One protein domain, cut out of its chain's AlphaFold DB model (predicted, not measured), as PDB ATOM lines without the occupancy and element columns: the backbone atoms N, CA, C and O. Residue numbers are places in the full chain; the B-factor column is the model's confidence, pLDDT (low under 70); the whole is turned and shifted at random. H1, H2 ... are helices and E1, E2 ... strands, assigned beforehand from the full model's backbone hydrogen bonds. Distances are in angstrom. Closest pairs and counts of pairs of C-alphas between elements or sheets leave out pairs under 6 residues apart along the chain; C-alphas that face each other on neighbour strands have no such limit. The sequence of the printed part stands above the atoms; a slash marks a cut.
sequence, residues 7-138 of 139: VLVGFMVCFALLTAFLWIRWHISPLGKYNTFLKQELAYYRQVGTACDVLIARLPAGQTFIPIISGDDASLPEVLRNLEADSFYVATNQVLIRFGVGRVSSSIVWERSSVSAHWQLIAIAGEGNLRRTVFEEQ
ATOM      1  N   VAL A   7      70.185  -5.792  39.102       75.62
ATOM      2  CA  VAL A   7      69.941  -6.892  40.050       75.62
ATOM      3  C   VAL A   7      68.777  -6.596  41.005       75.62
ATOM      4  O   VAL A   7      67.977  -7.476  41.304       75.62
ATOM      5  N   LEU A   8      68.647  -5.347  41.456       79.62
ATOM      6  CA  LEU A   8      67.600  -4.900  42.379       79.62
ATOM      7  C   LEU A   8      66.235  -4.836  41.680       79.62
ATOM      8  O   LEU A   8      65.226  -5.235  42.260       79.62
ATOM      9  N   VAL A   9      66.222  -4.420  40.408       82.06
ATOM     10  CA  VAL A   9      65.026  -4.477  39.552       82.06
ATOM     11  C   VAL A   9      64.613  -5.931  39.311       82.06
ATOM     12  O   VAL A   9      63.445  -6.267  39.481       82.06
ATOM     13  N   GLY A  10      65.569  -6.814  38.997       84.00
ATOM     14  CA  GLY A  10      65.308  -8.245  38.826       84.00
ATOM     15  C   GLY A  10      64.707  -8.896  40.076       84.00
ATOM     16  O   GLY A  10      63.717  -9.617  39.977       84.00
ATOM     17  N   PHE A  11      65.241  -8.588  41.262       86.38
ATOM     18  CA  PHE A  11      64.714  -9.113  42.524       86.38
ATOM     19  C   PHE A  11      63.288  -8.627  42.816       86.38
ATOM     20  O   PHE A  11      62.441  -9.427  43.209       86.38
ATOM     21  N   MET A  12      62.990  -7.344  42.575       86.94
ATOM     22  CA  MET A  12      61.633  -6.804  42.732       86.94
ATOM     23  C   MET A  12      60.627  -7.476  41.793       86.94
ATOM     24  O   MET A  12      59.535  -7.830  42.233       86.94
ATOM     25  N   VAL A  13      60.998  -7.697  40.528       87.75
ATOM     26  CA  VAL A  13      60.135  -8.392  39.559       87.75
ATOM     27  C   VAL A  13      59.899  -9.841  39.988       87.75
ATOM     28  O   VAL A  13      58.753 -10.279  40.037       87.75
ATOM     29  N   CYS A  14      60.946 -10.573  40.380       88.25
ATOM     30  CA  CYS A  14      60.802 -11.943  40.882       88.25
ATOM     31  C   CYS A  14      59.922 -12.015  42.137       88.25
ATOM     32  O   CYS A  14      59.082 -12.905  42.242       88.25
ATOM     33  N   PHE A  15      60.075 -11.071  43.069       90.19
ATOM     34  CA  PHE A  15      59.259 -11.005  44.279       90.19
ATOM     35  C   PHE A  15      57.787 -10.688  43.967       90.19
ATOM     36  O   PHE A  15      56.886 -11.330  44.508       90.19
ATOM     37  N   ALA A  16      57.523  -9.753  43.051       88.31
ATOM     38  CA  ALA A  16      56.170  -9.441  42.591       88.31
ATOM     39  C   ALA A  16      55.509 -10.647  41.895       88.31
ATOM     40  O   ALA A  16      54.349 -10.953  42.154       88.31
ATOM     41  N   LEU A  17      56.256 -11.385  41.068       90.75
ATOM     42  CA  LEU A  17      55.754 -12.594  40.410       90.75
ATOM     43  C   LEU A  17      55.501 -13.735  41.404       90.75
ATOM     44  O   LEU A  17      54.478 -14.406  41.303       90.75
ATOM     45  N   LEU A  18      56.385 -13.935  42.386       88.19
ATOM     46  CA  LEU A  18      56.196 -14.924  43.453       88.19
ATOM     47  C   LEU A  18      54.963 -14.611  44.298       88.19
ATOM     48  O   LEU A  18      54.150 -15.496  44.546       88.19
ATOM     49  N   THR A  19      54.802 -13.356  44.718       84.81
ATOM     50  CA  THR A  19      53.635 -12.940  45.505       84.81
ATOM     51  C   THR A  19      52.347 -13.072  44.699       84.81
ATOM     52  O   THR A  19      51.401 -13.664  45.208       84.81
ATOM     53  N   ALA A  20      52.324 -12.649  43.430       84.44
ATOM     54  CA  ALA A  20      51.181 -12.851  42.540       84.44
ATOM     55  C   ALA A  20      50.861 -14.341  42.333       84.44
ATOM     56  O   ALA A  20      49.705 -14.741  42.444       84.44
ATOM     57  N   PHE A  21      51.871 -15.185  42.103       82.81
ATOM     58  CA  PHE A  21      51.692 -16.630  41.943       82.81
ATOM     59  C   PHE A  21      51.114 -17.280  43.204       82.81
ATOM     60  O   PHE A  21      50.188 -18.083  43.114       82.81
ATOM     61  N   LEU A  22      51.618 -16.910  44.383       76.81
ATOM     62  CA  LEU A  22      51.089 -17.388  45.660       76.81
ATOM     63  C   LEU A  22      49.654 -16.903  45.894       76.81
ATOM     64  O   LEU A  22      48.825 -17.679  46.361       76.81
ATOM     65  N   TRP A  23      49.341 -15.661  45.523       76.25
ATOM     66  CA  TRP A  23      48.006 -15.078  45.665       76.25
ATOM     67  C   TRP A  23      46.978 -15.774  44.762       76.25
ATOM     68  O   TRP A  23      45.930 -16.217  45.231       76.25
ATOM     69  N   ILE A  24      47.327 -15.969  43.486       70.81
ATOM     70  CA  ILE A  24      46.536 -16.717  42.499       70.81
ATOM     71  C   ILE A  24      46.332 -18.153  42.981       70.81
ATOM     72  O   ILE A  24      45.212 -18.657  43.009       70.81
ATOM     73  N   ARG A  25      47.408 -18.818  43.410       67.19
ATOM     74  CA  ARG A  25      47.339 -20.206  43.866       67.19
ATOM     75  C   ARG A  25      46.503 -20.348  45.132       67.19
ATOM     76  O   ARG A  25      45.811 -21.348  45.258       67.19
ATOM     77  N   TRP A  26      46.515 -19.365  46.028       63.12
ATOM     78  CA  TRP A  26      45.665 -19.371  47.215       63.12
ATOM     79  C   TRP A  26      44.185 -19.212  46.856       63.12
ATOM     80  O   TRP A  26      43.374 -20.047  47.253       63.12
ATOM     81  N   HIS A  27      43.840 -18.193  46.062       60.34
ATOM     82  CA  HIS A  27      42.448 -17.879  45.726       60.34
ATOM     83  C   HIS A  27      41.794 -18.890  44.783       60.34
ATOM     84  O   HIS A  27      40.609 -19.169  44.920       60.34
ATOM     85  N   ILE A  28      42.558 -19.475  43.861       64.75
ATOM     86  CA  ILE A  28      42.036 -20.459  42.903       64.75
ATOM     87  C   ILE A  28      42.064 -21.876  43.496       64.75
ATOM     88  O   ILE A  28      41.402 -22.779  42.988       64.75
ATOM     89  N   SER A  29      42.802 -22.105  44.590       74.88
ATOM     90  CA  SER A  29      42.861 -23.443  45.175       74.88
ATOM     91  C   SER A  29      41.520 -23.861  45.791       74.88
ATOM     92  O   SER A  29      40.901 -23.085  46.524       74.88
ATOM     93  N   PRO A  30      41.117 -25.130  45.613       77.31
ATOM     94  CA  PRO A  30      39.954 -25.696  46.296       77.31
ATOM     95  C   PRO A  30      39.998 -25.550  47.823       77.31
ATOM     96  O   PRO A  30      38.977 -25.330  48.471       77.31
ATOM     97  N   LEU A  31      41.204 -25.607  48.399       79.50
ATOM     98  CA  LEU A  31      41.449 -25.372  49.823       79.50
ATOM     99  C   LEU A  31      41.095 -23.940  50.241       79.50
ATOM    100  O   LEU A  31      40.552 -23.742  51.324       79.50
ATOM    101  N   GLY A  32      41.379 -22.945  49.397       83.06
ATOM    102  CA  GLY A  32      41.012 -21.551  49.636       83.06
ATOM    103  C   GLY A  32      39.499 -21.379  49.755       83.06
ATOM    104  O   GLY A  32      39.027 -20.800  50.731       83.06
ATOM    105  N   LYS A  33      38.740 -21.958  48.821       87.81
ATOM    106  CA  LYS A  33      37.267 -21.910  48.799       87.81
ATOM    107  C   LYS A  33      36.645 -22.595  50.016       87.81
ATOM    108  O   LYS A  33      35.843 -21.991  50.726       87.81
ATOM    109  N   TYR A  34      37.103 -23.807  50.327       89.25
ATOM    110  CA  TYR A  34      36.692 -24.543  51.525       89.25
ATOM    111  C   TYR A  34      36.998 -23.771  52.821       89.25
ATOM    112  O   TYR A  34      36.151 -23.652  53.706       89.25
ATOM    113  N   ASN A  35      38.189 -23.174  52.929       89.25
ATOM    114  CA  ASN A  35      38.558 -22.366  54.092       89.25
ATOM    115  C   ASN A  35      37.738 -21.075  54.202       89.25
ATOM    116  O   ASN A  35      37.472 -20.623  55.314       89.25
ATOM    117  N   THR A  36      37.352 -20.471  53.076       90.19
ATOM    118  CA  THR A  36      36.448 -19.315  53.057       90.19
ATOM    119  C   THR A  36      35.071 -19.699  53.577       90.19
ATOM    120  O   THR A  36      34.532 -18.968  54.403       90.19
ATOM    121  N   PHE A  37      34.538 -20.858  53.175       92.62
ATOM    122  CA  PHE A  37      33.290 -21.395  53.723       92.62
ATOM    123  C   PHE A  37      33.365 -21.572  55.247       92.62
ATOM    124  O   PHE A  37      32.478 -21.117  55.955       92.62
ATOM    125  N   LEU A  38      34.448 -22.159  55.770       92.75
ATOM    126  CA  LEU A  38      34.614 -22.407  57.212       92.75
ATOM    127  C   LEU A  38      34.647 -21.146  58.090       92.75
ATOM    128  O   LEU A  38      34.524 -21.245  59.312       92.75
ATOM    129  N   LYS A  39      34.874 -19.976  57.491       93.12
ATOM    130  CA  LYS A  39      34.934 -18.684  58.186       93.12
ATOM    131  C   LYS A  39      33.606 -17.929  58.156       93.12
ATOM    132  O   LYS A  39      33.555 -16.805  58.650       93.12
ATOM    133  N   GLN A  40      32.567 -18.513  57.569       95.50
ATOM    134  CA  GLN A  40      31.259 -17.883  57.468       95.50
ATOM    135  C   GLN A  40      30.487 -17.960  58.789       95.50
ATOM    136  O   GLN A  40      30.823 -18.714  59.707       95.50
ATOM    137  N   GLU A  41      29.440 -17.149  58.874       94.75
ATOM    138  CA  GLU A  41      28.564 -17.051  60.037       94.75
ATOM    139  C   GLU A  41      27.379 -18.030  59.990       94.75
ATOM    140  O   GLU A  41      27.041 -18.604  58.955       94.75
ATOM    141  N   LEU A  42      26.693 -18.189  61.126       94.38
ATOM    142  CA  LEU A  42      25.555 -19.108  61.267       94.38
ATOM    143  C   LEU A  42      24.419 -18.822  60.271       94.38
ATOM    144  O   LEU A  42      23.812 -19.757  59.751       94.38
ATOM    145  N   ALA A  43      24.145 -17.545  59.983       94.94
ATOM    146  CA  ALA A  43      23.121 -17.155  59.015       94.94
ATOM    147  C   ALA A  43      23.442 -17.688  57.610       94.94
ATOM    148  O   ALA A  43      22.555 -18.196  56.924       94.94
ATOM    149  N   TYR A  44      24.717 -17.645  57.219       95.75
ATOM    150  CA  TYR A  44      25.183 -18.190  55.951       95.75
ATOM    151  C   TYR A  44      25.029 -19.716  55.896       95.75
ATOM    152  O   TYR A  44      24.482 -20.247  54.931       95.75
ATOM    153  N   TYR A  45      25.422 -20.440  56.950       95.81
ATOM    154  CA  TYR A  45      25.249 -21.900  56.993       95.81
ATOM    155  C   TYR A  45      23.782 -22.329  56.899       95.81
ATOM    156  O   TYR A  45      23.473 -23.301  56.208       95.81
ATOM    157  N   ARG A  46      22.862 -21.574  57.514       95.50
ATOM    158  CA  ARG A  46      21.419 -21.809  57.366       95.50
ATOM    159  C   ARG A  46      20.943 -21.617  55.923       95.50
ATOM    160  O   ARG A  46      20.142 -22.416  55.435       95.50
ATOM    161  N   GLN A  47      21.430 -20.585  55.229       96.81
ATOM    162  CA  GLN A  47      21.107 -20.364  53.813       96.81
ATOM    163  C   GLN A  47      21.612 -21.514  52.938       96.81
ATOM    164  O   GLN A  47      20.874 -21.995  52.079       96.81
ATOM    165  N   VAL A  48      22.832 -21.997  53.193       96.88
ATOM    166  CA  VAL A  48      23.392 -23.171  52.508       96.88
ATOM    167  C   VAL A  48      22.521 -24.405  52.744       96.88
ATOM    168  O   VAL A  48      22.134 -25.049  51.774       96.88
ATOM    169  N   GLY A  49      22.144 -24.699  53.995       96.00
ATOM    170  CA  GLY A  49      21.241 -25.813  54.317       96.00
ATOM    171  C   GLY A  49      19.906 -25.712  53.573       96.00
ATOM    172  O   GLY A  49      19.519 -26.639  52.870       96.00
ATOM    173  N   THR A  50      19.270 -24.537  53.612       96.06
ATOM    174  CA  THR A  50      18.010 -24.265  52.892       96.06
ATOM    175  C   THR A  50      18.140 -24.503  51.386       96.06
ATOM    176  O   THR A  50      17.260 -25.088  50.757       96.06
ATOM    177  N   ALA A  51      19.249 -24.074  50.783       96.50
ATOM    178  CA  ALA A  51      19.499 -24.293  49.366       96.50
ATOM    179  C   ALA A  51      19.759 -25.769  49.030       96.50
ATOM    180  O   ALA A  51      19.323 -26.238  47.977       96.50
ATOM    181  N   CYS A  52      20.413 -26.517  49.923       95.75
ATOM    182  CA  CYS A  52      20.533 -27.966  49.797       95.75
ATOM    183  C   CYS A  52      19.156 -28.644  49.835       95.75
ATOM    184  O   CYS A  52      18.906 -29.537  49.031       95.75
ATOM    185  N   ASP A  53      18.233 -28.184  50.679       94.56
ATOM    186  CA  ASP A  53      16.874 -28.739  50.722       94.56
ATOM    187  C   ASP A  53      16.106 -28.499  49.422       94.56
ATOM    188  O   ASP A  53      15.376 -29.376  48.966       94.56
ATOM    189  N   VAL A  54      16.311 -27.344  48.779       94.12
ATOM    190  CA  VAL A  54      15.760 -27.077  47.441       94.12
ATOM    191  C   VAL A  54      16.287 -28.087  46.421       94.12
ATOM    192  O   VAL A  54      15.525 -28.524  45.561       94.12
ATOM    193  N   LEU A  55      17.560 -28.488  46.501       93.19
ATOM    194  CA  LEU A  55      18.103 -29.532  45.625       93.19
ATOM    195  C   LEU A  55      17.485 -30.903  45.916       93.19
ATOM    196  O   LEU A  55      17.109 -31.602  44.979       93.19
ATOM    197  N   ILE A  56      17.333 -31.265  47.192       92.38
ATOM    198  CA  ILE A  56      16.692 -32.525  47.596       92.38
ATOM    199  C   ILE A  56      15.237 -32.563  47.109       92.38
ATOM    200  O   ILE A  56      14.804 -33.558  46.535       92.38
ATOM    201  N   ALA A  57      14.491 -31.466  47.254       91.12
ATOM    202  CA  ALA A  57      13.097 -31.368  46.817       91.12
ATOM    203  C   ALA A  57      12.913 -31.471  45.291       91.12
ATOM    204  O   ALA A  57      11.807 -31.740  44.824       91.12
ATOM    205  N   ARG A  58      13.976 -31.261  44.505       89.75
ATOM    206  CA  ARG A  58      13.967 -31.402  43.040       89.75
ATOM    207  C   ARG A  58      14.215 -32.831  42.560       89.75
ATOM    208  O   ARG A  58      14.145 -33.062  41.354       89.75
ATOM    209  N   LEU A  59      14.511 -33.772  43.459       87.56
ATOM    210  CA  LEU A  59      14.656 -35.179  43.098       87.56
ATOM    211  C   LEU A  59      13.371 -35.680  42.415       87.56
ATOM    212  O   LEU A  59      12.290 -35.577  43.003       87.56
ATOM    213  N   PRO A  60      13.456 -36.231  41.190       84.06
ATOM    214  CA  PRO A  60      12.303 -36.826  40.532       84.06
ATOM    215  C   PRO A  60      11.695 -37.942  41.386       84.06
ATOM    216  O   PRO A  60      12.414 -38.701  42.039       84.06
ATOM    217  N   ALA A  61      10.369 -38.077  41.354       81.62
ATOM    218  CA  ALA A  61       9.676 -39.131  42.088       81.62
ATOM    219  C   ALA A  61      10.247 -40.515  41.722       81.62
ATOM    220  O   ALA A  61      10.325 -40.878  40.549       81.62
ATOM    221  N   GLY A  62      10.660 -41.279  42.737       80.00
ATOM    222  CA  GLY A  62      11.271 -42.601  42.567       80.00
ATOM    223  C   GLY A  62      12.794 -42.607  42.381       80.00
ATOM    224  O   GLY A  62      13.379 -43.688  42.372       80.00
ATOM    225  N   GLN A  63      13.457 -41.448  42.283       84.50
ATOM    226  CA  GLN A  63      14.921 -41.367  42.308       84.50
ATOM    227  C   GLN A  63      15.443 -41.149  43.729       84.50
ATOM    228  O   GLN A  63      14.918 -40.339  44.491       84.50
ATOM    229  N   THR A  64      16.509 -41.865  44.079       85.62
ATOM    230  CA  THR A  64      17.188 -41.722  45.375       85.62
ATOM    231  C   THR A  64      18.360 -40.745  45.327       85.62
ATOM    232  O   THR A  64      18.787 -40.267  46.377       85.62
ATOM    233  N   PHE A  65      18.869 -40.438  44.128       87.62
ATOM    234  CA  PHE A  65      19.953 -39.488  43.911       87.62
ATOM    235  C   PHE A  65      19.929 -38.891  42.495       87.62
ATOM    236  O   PHE A  65      19.402 -39.506  41.569       87.62
ATOM    237  N   ILE A  66      20.551 -37.721  42.334       81.06
ATOM    238  CA  ILE A  66      20.868 -37.110  41.033       81.06
ATOM    239  C   ILE A  66      22.352 -37.375  40.732       81.06
ATOM    240  O   ILE A  66      23.182 -37.263  41.644       81.06
ATOM    241  N   PRO A  67      22.723 -37.720  39.481       79.56
ATOM    242  CA  PRO A  67      24.119 -37.740  39.053       79.56
ATOM    243  C   PRO A  67      24.824 -36.405  39.330       79.56
ATOM    244  O   PRO A  67      24.186 -35.365  39.444       79.56
ATOM    245  N   ILE A  68      26.152 -36.455  39.436       88.56
ATOM    246  CA  ILE A  68      27.027 -35.325  39.780       88.56
ATOM    247  C   ILE A  68      26.621 -34.046  39.023       88.56
ATOM    248  O   ILE A  68      26.674 -34.018  37.795       88.56
ATOM    249  N   ILE A  69      26.254 -32.994  39.760       92.19
ATOM    250  CA  ILE A  69      25.947 -31.663  39.218       92.19
ATOM    251  C   ILE A  69      27.235 -30.838  39.231       92.19
ATOM    252  O   ILE A  69      27.941 -30.815  40.244       92.19
ATOM    253  N   SER A  70      27.549 -30.175  38.118       93.12
ATOM    254  CA  SER A  70      28.729 -29.311  38.015       93.12
ATOM    255  C   SER A  70      28.586 -28.062  38.885       93.12
ATOM    256  O   SER A  70      27.487 -27.542  39.065       93.12
ATOM    257  N   GLY A  71      29.703 -27.565  39.411       90.38
ATOM    258  CA  GLY A  71      29.765 -26.362  40.240       90.38
ATOM    259  C   GLY A  71      29.174 -25.092  39.633       90.38
ATOM    260  O   GLY A  71      28.635 -24.234  40.332       90.38
ATOM    261  N   ASP A  72      29.287 -24.984  38.315       90.94
ATOM    262  CA  ASP A  72      28.863 -23.859  37.488       90.94
ATOM    263  C   ASP A  72      27.464 -24.048  36.880       90.94
ATOM    264  O   ASP A  72      27.001 -23.197  36.116       90.94
ATOM    265  N   ASP A  73      26.768 -25.134  37.228       92.69
ATOM    266  CA  ASP A  73      25.459 -25.446  36.672       92.69
ATOM    267  C   ASP A  73      24.433 -24.349  37.012       92.69
ATOM    268  O   ASP A  73      24.206 -23.978  38.171       92.69
ATOM    269  N   ALA A  74      23.778 -23.823  35.973       92.19
ATOM    270  CA  ALA A  74      22.841 -22.712  36.094       92.19
ATOM    271  C   ALA A  74      21.583 -23.051  36.912       92.19
ATOM    272  O   ALA A  74      20.896 -22.134  37.372       92.19
ATOM    273  N   SER A  75      21.284 -24.334  37.113       90.75
ATOM    274  CA  SER A  75      20.176 -24.791  37.950       90.75
ATOM    275  C   SER A  75      20.462 -24.653  39.448       90.75
ATOM    276  O   SER A  75      19.515 -24.636  40.241       90.75
ATOM    277  N   LEU A  76      21.727 -24.510  39.863       94.19
ATOM    278  CA  LEU A  76      22.084 -24.397  41.276       94.19
ATOM    279  C   LEU A  76      21.555 -23.090  41.892       94.19
ATOM    280  O   LEU A  76      21.706 -22.022  41.286       94.19
ATOM    281  N   PRO A  77      20.992 -23.137  43.115       95.44
ATOM    282  CA  PRO A  77      20.737 -21.940  43.910       95.44
ATOM    283  C   PRO A  77      21.979 -21.045  44.011       95.44
ATOM    284  O   PRO A  77      23.098 -21.541  44.138       95.44
ATOM    285  N   GLU A  78      21.779 -19.727  44.000       94.62
ATOM    286  CA  GLU A  78      22.865 -18.737  43.967       94.62
ATOM    287  C   GLU A  78      23.877 -18.928  45.106       94.62
ATOM    288  O   GLU A  78      25.080 -18.954  44.862       94.62
ATOM    289  N   VAL A  79      23.405 -19.175  46.333       95.62
ATOM    290  CA  VAL A  79      24.286 -19.410  47.489       95.62
ATOM    291  C   VAL A  79      25.204 -20.622  47.297       95.62
ATOM    292  O   VAL A  79      26.352 -20.578  47.728       95.62
ATOM    293  N   LEU A  80      24.736 -21.678  46.618       95.44
ATOM    294  CA  LEU A  80      25.547 -22.864  46.334       95.44
ATOM    295  C   LEU A  80      26.522 -22.609  45.187       95.44
ATOM    296  O   LEU A  80      27.661 -23.057  45.247       95.44
ATOM    297  N   ARG A  81      26.116 -21.830  44.182       94.12
ATOM    298  CA  ARG A  81      26.999 -21.408  43.086       94.12
ATOM    299  C   ARG A  81      28.137 -20.516  43.583       94.12
ATOM    300  O   ARG A  81      29.278 -20.691  43.173       94.12
ATOM    301  N   ASN A  82      27.846 -19.633  44.539       92.25
ATOM    302  CA  ASN A  82      28.819 -18.739  45.170       92.25
ATOM    303  C   ASN A  82      29.830 -19.470  46.070       92.25
ATOM    304  O   ASN A  82      30.839 -18.880  46.448       92.25
ATOM    305  N   LEU A  83      29.598 -20.747  46.410       91.88
ATOM    306  CA  LEU A  83      30.638 -21.587  47.021       91.88
ATOM    307  C   LEU A  83      31.778 -21.867  46.036       91.88
ATOM    308  O   LEU A  83      32.884 -22.197  46.463       91.88
ATOM    309  N   GLU A  84      31.488 -21.787  44.734       90.81
ATOM    310  CA  GLU A  84      32.371 -22.179  43.642       90.81
ATOM    311  C   GLU A  84      32.987 -23.575  43.844       90.81
ATOM    312  O   GLU A  84      34.167 -23.809  43.545       90.81
ATOM    313  N   ALA A  85      32.190 -24.485  44.412       92.38
ATOM    314  CA  ALA A  85      32.524 -25.894  44.551       92.38
ATOM    315  C   ALA A  85      32.680 -26.535  43.168       92.38
ATOM    316  O   ALA A  85      32.103 -26.061  42.198       92.38
ATOM    317  N   ASP A  86      33.429 -27.625  43.063       92.31
ATOM    318  CA  ASP A  86      33.656 -28.303  41.784       92.31
ATOM    319  C   ASP A  86      32.452 -29.156  41.381       92.31
ATOM    320  O   ASP A  86      32.152 -29.315  40.200       92.31
ATOM    321  N   SER A  87      31.768 -29.744  42.367       93.00
ATOM    322  CA  SER A  87      30.622 -30.612  42.105       93.00
ATOM    323  C   SER A  87      29.717 -30.815  43.311       93.00
ATOM    324  O   SER A  87      30.137 -30.696  44.466       93.00
ATOM    325  N   PHE A  88      28.477 -31.198  43.016       94.94
ATOM    326  CA  PHE A  88      27.451 -31.550  43.982       94.94
ATOM    327  C   PHE A  88      26.932 -32.961  43.715       94.94
ATOM    328  O   PHE A  88      26.697 -33.352  42.573       94.94
ATOM    329  N   TYR A  89      26.715 -33.718  44.780       93.62
ATOM    330  CA  TYR A  89      26.012 -34.992  44.761       93.62
ATOM    331  C   TYR A  89      24.787 -34.873  45.660       93.62
ATOM    332  O   TYR A  89      24.914 -34.556  46.842       93.62
ATOM    333  N   VAL A  90      23.607 -35.109  45.096       94.62
ATOM    334  CA  VAL A  90      22.324 -34.916  45.781       94.62
ATOM    335  C   VAL A  90      21.666 -36.272  45.958       94.62
ATOM    336  O   VAL A  90      21.447 -36.978  44.978       94.62
ATOM    337  N   ALA A  91      21.329 -36.615  47.194       92.38
ATOM    338  CA  ALA A  91      20.549 -37.787  47.565       92.38
ATOM    339  C   ALA A  91      19.370 -37.381  48.461       92.38
ATOM    340  O   ALA A  91      19.313 -36.263  48.968       92.38
ATOM    341  N   THR A  92      18.419 -38.288  48.674       88.81
ATOM    342  CA  THR A  92      17.174 -38.006  49.422       88.81
ATOM    343  C   THR A  92      17.385 -37.508  50.851       88.81
ATOM    344  O   THR A  92      16.522 -36.827  51.398       88.81
ATOM    345  N   ASN A  93      18.511 -37.848  51.473       90.06
ATOM    346  CA  ASN A  93      18.833 -37.513  52.859       90.06
ATOM    347  C   ASN A  93      20.145 -36.736  53.017       90.06
ATOM    348  O   ASN A  93      20.558 -36.487  54.151       90.06
ATOM    349  N   GLN A  94      20.813 -36.394  51.912       93.62
ATOM    350  CA  GLN A  94      22.074 -35.667  51.967       93.62
ATOM    351  C   GLN A  94      22.402 -34.912  50.678       93.62
ATOM    352  O   GLN A  94      22.069 -35.342  49.577       93.62
ATOM    353  N   VAL A  95      23.166 -33.836  50.815       95.69
ATOM    354  CA  VAL A  95      23.869 -33.164  49.724       95.69
ATOM    355  C   VAL A  95      25.349 -33.119  50.069       95.69
ATOM    356  O   VAL A  95      25.737 -32.550  51.088       95.69
ATOM    357  N   LEU A  96      26.179 -33.709  49.214       94.69
ATOM    358  CA  LEU A  96      27.631 -33.630  49.297       94.69
ATOM    359  C   LEU A  96      28.135 -32.591  48.299       94.69
ATOM    360  O   LEU A  96      27.886 -32.683  47.103       94.69
ATOM    361  N   ILE A  97      28.875 -31.618  48.810       95.31
ATOM    362  CA  ILE A  97      29.471 -30.504  48.079       95.31
ATOM    363  C   ILE A  97      30.976 -30.736  48.076       95.31
ATOM    364  O   ILE A  97      31.577 -30.838  49.144       95.31
ATOM    365  N   ARG A  98      31.604 -30.846  46.907       93.56
ATOM    366  CA  ARG A  98      33.026 -31.189  46.787       93.56
ATOM    367  C   ARG A  98      33.852 -30.011  46.284       93.56
ATOM    368  O   ARG A  98      33.514 -29.400  45.278       93.56
ATOM    369  N   PHE A  99      34.982 -29.786  46.947       91.50
ATOM    370  CA  PHE A  99      36.051 -28.877  46.549       91.50
ATOM    371  C   PHE A  99      37.289 -29.703  46.196       91.50
ATOM    372  O   PHE A  99      37.814 -30.433  47.033       91.50
ATOM    373  N   GLY A 100      37.789 -29.570  44.979       86.69
ATOM    374  CA  GLY A 100      38.976 -30.209  44.447       86.69
ATOM    375  C   GLY A 100      38.754 -31.645  43.990       86.69
ATOM    376  O   GLY A 100      37.678 -32.233  44.110       86.69
ATOM    377  N   VAL A 101      39.834 -32.229  43.476       78.62
ATOM    378  CA  VAL A 101      39.873 -33.597  42.951       78.62
ATOM    379  C   VAL A 101      40.950 -34.423  43.658       78.62
ATOM    380  O   VAL A 101      41.994 -33.908  44.068       78.62
ATOM    381  N   GLY A 102      40.705 -35.726  43.800       74.06
ATOM    382  CA  GLY A 102      41.663 -36.672  44.379       74.06
ATOM    383  C   GLY A 102      41.995 -36.404  45.854       74.06
ATOM    384  O   GLY A 102      41.133 -36.024  46.646       74.06
ATOM    385  N   ARG A 103      43.267 -36.609  46.223       69.25
ATOM    386  CA  ARG A 103      43.760 -36.597  47.619       69.25
ATOM    387  C   ARG A 103      43.710 -35.238  48.319       69.25
ATOM    388  O   ARG A 103      43.874 -35.166  49.531       69.25
ATOM    389  N   VAL A 104      43.520 -34.161  47.560       75.44
ATOM    390  CA  VAL A 104      43.450 -32.785  48.080       75.44
ATOM    391  C   VAL A 104      42.001 -32.290  48.111       75.44
ATOM    392  O   VAL A 104      41.749 -31.098  48.270       75.44
ATOM    393  N   SER A 105      41.037 -33.197  47.932       85.88
ATOM    394  CA  SER A 105      39.632 -32.828  48.008       85.88
ATOM    395  C   SER A 105      39.215 -32.541  49.449       85.88
ATOM    396  O   SER A 105      39.728 -33.108  50.410       85.88
ATOM    397  N   SER A 106      38.304 -31.594  49.591       90.94
ATOM    398  CA  SER A 106      37.555 -31.331  50.813       90.94
ATOM    399  C   SER A 106      36.081 -31.319  50.446       90.94
ATOM    400  O   SER A 106      35.720 -31.148  49.279       90.94
ATOM    401  N   SER A 107      35.206 -31.545  51.410       93.12
ATOM    402  CA  SER A 107      33.775 -31.560  51.144       93.12
ATOM    403  C   SER A 107      32.975 -30.982  52.289       93.12
ATOM    404  O   SER A 107      33.425 -30.936  53.430       93.12
ATOM    405  N   ILE A 108      31.783 -30.512  51.960       95.25
ATOM    406  CA  ILE A 108      30.755 -30.154  52.922       95.25
ATOM    407  C   ILE A 108      29.604 -31.118  52.693       95.25
ATOM    408  O   ILE A 108      29.244 -31.395  51.551       95.25
ATOM    409  N   VAL A 109      29.035 -31.640  53.765       95.31
ATOM    410  CA  VAL A 109      27.896 -32.543  53.709       95.31
ATOM    411  C   VAL A 109      26.765 -31.918  54.503       95.31
ATOM    412  O   VAL A 109      26.912 -31.665  55.697       95.31
ATOM    413  N   TRP A 110      25.654 -31.649  53.828       96.56
ATOM    414  CA  TRP A 110      24.366 -31.431  54.472       96.56
ATOM    415  C   TRP A 110      23.684 -32.784  54.566       96.56
ATOM    416  O   TRP A 110      23.408 -33.378  53.533       96.56
ATOM    417  N   GLU A 111      23.455 -33.307  55.762       94.69
ATOM    418  CA  GLU A 111      22.834 -34.623  55.933       94.69
ATOM    419  C   GLU A 111      21.886 -34.643  57.122       94.69
ATOM    420  O   GLU A 111      22.031 -33.884  58.086       94.69
ATOM    421  N   ARG A 112      20.928 -35.566  57.069       91.69
ATOM    422  CA  ARG A 112      20.092 -35.882  58.219       91.69
ATOM    423  C   ARG A 112      20.822 -36.854  59.147       91.69
ATOM    424  O   ARG A 112      21.198 -37.948  58.729       91.69
ATOM    425  N   SER A 113      20.984 -36.469  60.411       86.19
ATOM    426  CA  SER A 113      21.564 -37.310  61.461       86.19
ATOM    427  C   SER A 113      20.750 -38.591  61.637       86.19
ATOM    428  O   SER A 113      19.528 -38.551  61.799       86.19
ATOM    429  N   SER A 114      21.435 -39.735  61.655       81.31
ATOM    430  CA  SER A 114      20.818 -41.043  61.895       81.31
ATOM    431  C   SER A 114      20.386 -41.251  63.350       81.31
ATOM    432  O   SER A 114      19.558 -42.118  63.613       81.31
ATOM    433  N   VAL A 115      20.931 -40.469  64.289       81.88
ATOM    434  CA  VAL A 115      20.709 -40.639  65.737       81.88
ATOM    435  C   VAL A 115      19.630 -39.694  66.257       81.88
ATOM    436  O   VAL A 115      18.776 -40.100  67.038       81.88
ATOM    437  N   SER A 116      19.667 -38.430  65.834       78.69
ATOM    438  CA  SER A 116      18.836 -37.360  66.396       78.69
ATOM    439  C   SER A 116      17.757 -36.846  65.441       78.69
ATOM    440  O   SER A 116      16.982 -35.977  65.818       78.69
ATOM    441  N   ALA A 117      17.701 -37.356  64.206       82.75
ATOM    442  CA  ALA A 117      16.808 -36.904  63.134       82.75
ATOM    443  C   ALA A 117      16.910 -35.408  62.753       82.75
ATOM    444  O   ALA A 117      16.191 -34.980  61.844       82.75
ATOM    445  N   HIS A 118      17.813 -34.644  63.377       90.56
ATOM    446  CA  HIS A 118      18.145 -33.266  63.014       90.56
ATOM    447  C   HIS A 118      18.994 -33.215  61.750       90.56
ATOM    448  O   HIS A 118      19.639 -34.196  61.367       90.56
ATOM    449  N   TRP A 119      19.023 -32.047  61.124       93.38
ATOM    450  CA  TRP A 119      19.907 -31.792  60.004       93.38
ATOM    451  C   TRP A 119      21.213 -31.175  60.476       93.38
ATOM    452  O   TRP A 119      21.225 -30.309  61.351       93.38
ATOM    453  N   GLN A 120      22.313 -31.610  59.875       95.31
ATOM    454  CA  GLN A 120      23.646 -31.142  60.212       95.31
ATOM    455  C   GLN A 120      24.446 -30.806  58.961       95.31
ATOM    456  O   GLN A 120      24.401 -31.509  57.949       95.31
ATOM    457  N   LEU A 121      25.205 -29.719  59.061       95.56
ATOM    458  CA  LEU A 121      26.178 -29.296  58.072       95.56
ATOM    459  C   LEU A 121      27.567 -29.635  58.593       95.56
ATOM    460  O   LEU A 121      27.988 -29.184  59.662       95.56
ATOM    461  N   ILE A 122      28.277 -30.447  57.829       95.12
ATOM    462  CA  ILE A 122      29.523 -31.066  58.246       95.12
ATOM    463  C   ILE A 122      30.601 -30.713  57.246       95.12
ATOM    464  O   ILE A 122      30.463 -30.977  56.058       95.12
ATOM    465  N   ALA A 123      31.703 -30.167  57.734       94.31
ATOM    466  CA  ALA A 123      32.885 -29.928  56.934       94.31
ATOM    467  C   ALA A 123      33.859 -31.108  57.073       94.31
ATOM    468  O   ALA A 123      34.120 -31.592  58.179       94.31
ATOM    469  N   ILE A 124      34.371 -31.579  55.941       91.88
ATOM    470  CA  ILE A 124      35.264 -32.726  55.815       91.88
ATOM    471  C   ILE A 124      36.520 -32.273  55.072       91.88
ATOM    472  O   ILE A 124      36.460 -31.943  53.887       91.88
ATOM    473  N   ALA A 125      37.665 -32.273  55.752       85.75
ATOM    474  CA  ALA A 125      38.947 -31.915  55.146       85.75
ATOM    475  C   ALA A 125      39.749 -33.162  54.733       85.75
ATOM    476  O   ALA A 125      39.869 -34.115  55.509       85.75
ATOM    477  N   GLY A 126      40.348 -33.127  53.538       74.81
ATOM    478  CA  GLY A 126      41.187 -34.210  53.007       74.81
ATOM    479  C   GLY A 126      40.407 -35.500  52.714       74.81
ATOM    480  O   GLY A 126      39.202 -35.467  52.480       74.81
ATOM    481  N   GLU A 127      41.085 -36.655  52.763       65.44
ATOM    482  CA  GLU A 127      40.500 -37.999  52.555       65.44
ATOM    483  C   GLU A 127      39.532 -38.451  53.681       65.44
ATOM    484  O   GLU A 127      39.555 -39.595  54.118       65.44
ATOM    485  N   GLY A 128      38.670 -37.572  54.197       61.47
ATOM    486  CA  GLY A 128      37.589 -37.961  55.110       61.47
ATOM    487  C   GLY A 128      37.949 -38.042  56.596       61.47
ATOM    488  O   GLY A 128      37.050 -38.188  57.419       61.47
ATOM    489  N   ASN A 129      39.228 -37.909  56.961       66.19
ATOM    490  CA  ASN A 129      39.690 -38.157  58.335       66.19
ATOM    491  C   ASN A 129      39.361 -37.033  59.332       66.19
ATOM    492  O   ASN A 129      39.375 -37.261  60.539       66.19
ATOM    493  N   LEU A 130      39.069 -35.820  58.853       81.75
ATOM    494  CA  LEU A 130      38.747 -34.674  59.703       81.75
ATOM    495  C   LEU A 130      37.330 -34.194  59.411       81.75
ATOM    496  O   LEU A 130      37.110 -33.424  58.478       81.75
ATOM    497  N   ARG A 131      36.385 -34.661  60.228       89.81
ATOM    498  CA  ARG A 131      34.959 -34.340  60.151       89.81
ATOM    499  C   ARG A 131      34.587 -33.402  61.298       89.81
ATOM    500  O   ARG A 131      34.842 -33.717  62.458       89.81
ATOM    501  N   ARG A 132      33.987 -32.255  60.987       91.56
ATOM    502  CA  ARG A 132      33.539 -31.263  61.975       91.56
ATOM    503  C   ARG A 132      32.139 -30.771  61.635       91.56
ATOM    504  O   ARG A 132      31.931 -30.236  60.550       91.56
ATOM    505  N   THR A 133      31.211 -30.869  62.579       92.69
ATOM    506  CA  THR A 133      29.904 -30.208  62.468       92.69
ATOM    507  C   THR A 133      30.088 -28.699  62.620       92.69
ATOM    508  O   THR A 133      30.672 -28.234  63.601       92.69
ATOM    509  N   VAL A 134      29.641 -27.937  61.621       94.19
ATOM    510  CA  VAL A 134      29.712 -26.464  61.606       94.19
ATOM    511  C   VAL A 134      28.359 -25.816  61.889       94.19
ATOM    512  O   VAL A 134      28.317 -24.670  62.328       94.19
ATOM    513  N   PHE A 135      27.266 -26.548  61.668       94.06
ATOM    514  CA  PHE A 135      25.904 -26.090  61.916       94.06
ATOM    515  C   PHE A 135      24.971 -27.289  62.134       94.06
ATOM    516  O   PHE A 135      25.151 -28.328  61.501       94.06
ATOM    517  N   GLU A 136      23.980 -27.143  63.010       93.38
ATOM    518  CA  GLU A 136      22.917 -28.125  63.256       93.38
ATOM    519  C   GLU A 136      21.584 -27.383  63.412       93.38
ATOM    520  O   GLU A 136      21.539 -26.283  63.968       93.38
ATOM    521  N   GLU A 137      20.502 -27.973  62.907       89.94
ATOM    522  CA  GLU A 137      19.153 -27.421  62.995       89.94
ATOM    523  C   GLU A 137      18.112 -28.536  63.183       89.94
ATOM    524  O   GLU A 137      18.124 -29.554  62.482       89.94
ATOM    525  N   GLN A 138      17.187 -28.331  64.127       84.88
ATOM    526  CA  GLN A 138      16.009 -29.183  64.291       84.88
ATOM    527  C   GLN A 138      14.918 -28.735  63.314       84.88
ATOM    528  O   GLN A 138      14.658 -27.536  63.197       84.88
TER     529      GLN A 138
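What this domain is: This is residues 7 to 138 of the 139 residues of an uncharacterized protein of bioreactor metagenome (UniProt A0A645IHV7). A compact head, in which one twisted sheet of six strands has H2 and H3 over one face and its other face bare, with one long helix, H1, sticking out from it like a handle: residues 7 to 26 stand free. H3 runs across the strands of the sheet, H2 lies over E4 near the foot of the handle, and the small helix H4 packs on H3. The printed part has 132 residues, with four named helices and six named strands in the order H1 H2 H3 E1 H4 E2 E3 E4 E5 E6; the sheet's order is E1 E2 E3 E4 E5 E6, antiparallel throughout, and the class is mixed, helices and strands. The whole is loose, with a radius of gyration of the C-alphas of 17.8 A and spans of 68 by 28 by 28 A, the length being made by H1.

Where its parts are: The sheet is made of E1, residues 65 to 70, 14.7 A; E2, residues 87 to 91, 13.5 A; E3, residues 94 to 99, 16.5 A; E4, residues 106 to 112, 19.5 A; E5, residues 119 to 125, 19.7 A; and E6, residues 130 to 137, 21.2 A from first to last C-alpha. H3, residues 42 to 57, measures 22.7 A, H2, residues 30 to 38, 12.6 A, and H4, residues 78 to 81, 5.0 A. H1, residues 7 to 28, measures 31.2 A, from C-alpha 7 at (69.941, -6.892, 40.050) to C-alpha 28 at (42.036, -20.459, 42.903). E6 ends with C-alpha 137 at (19.153, -27.421, 62.995).

How they stand to each other: E2 to E6 form a meander, each strand the antiparallel neighbour of the one before, and each successive pair is a hairpin. Within hydrogen-bond range are N 89 and O 96 of E2 and E3, 2.8 A, N 97 and O 108 of E3 and E4, 2.8 A, N 109 and O 122 of E4 and E5, 2.8 A, and N 121 and O 135 of E5 and E6, 2.8 A. Edge strand E1 is antiparallel to E2, with N 66 and O 90 at 2.9 A. H2 and H3 lie on the same face, making two layers, helices on one face of a sheet. H3, at a height over the sheet of 8.3 A, runs across the strands, at 70 degrees to E4 on the local plane; its closest C-alphas to E3 are those of Cys 52 and Val 95, 6.2 A. H2, at a height of 8.6 A, runs along the strands, at 26 degrees to E4 on the local plane; the closest C-alphas of H2 and E4 are those of Tyr 34 and Ser 106, 6.9 A. H4 touches H3 at residues 47 to 52 alone, the closest C-alphas being those of Val 48 and Val 79, 6.3 A. H1 is not on the sheet, and it is close to but not clearly touching H2, with the C-alphas of Trp 26 and Gly 32 closest at 5.7 A, at a steep tilt of 62 degrees. In H1, H2 and H3 every O i to N i+4 pair is within hydrogen-bond range; H4 is too short for such a pair.

The domain as a whole: The C-alphas of Val 7 and Gly 62 are the two farthest apart, 68.7 A. Without residues 7 to 26 the body spans 38 by 31 by 26 A. The printed part has no cut, and no link is long. Mean pLDDT of the printed part is 87.8; it is under 70 at residues 25 to 28, 103 and 127 to 129.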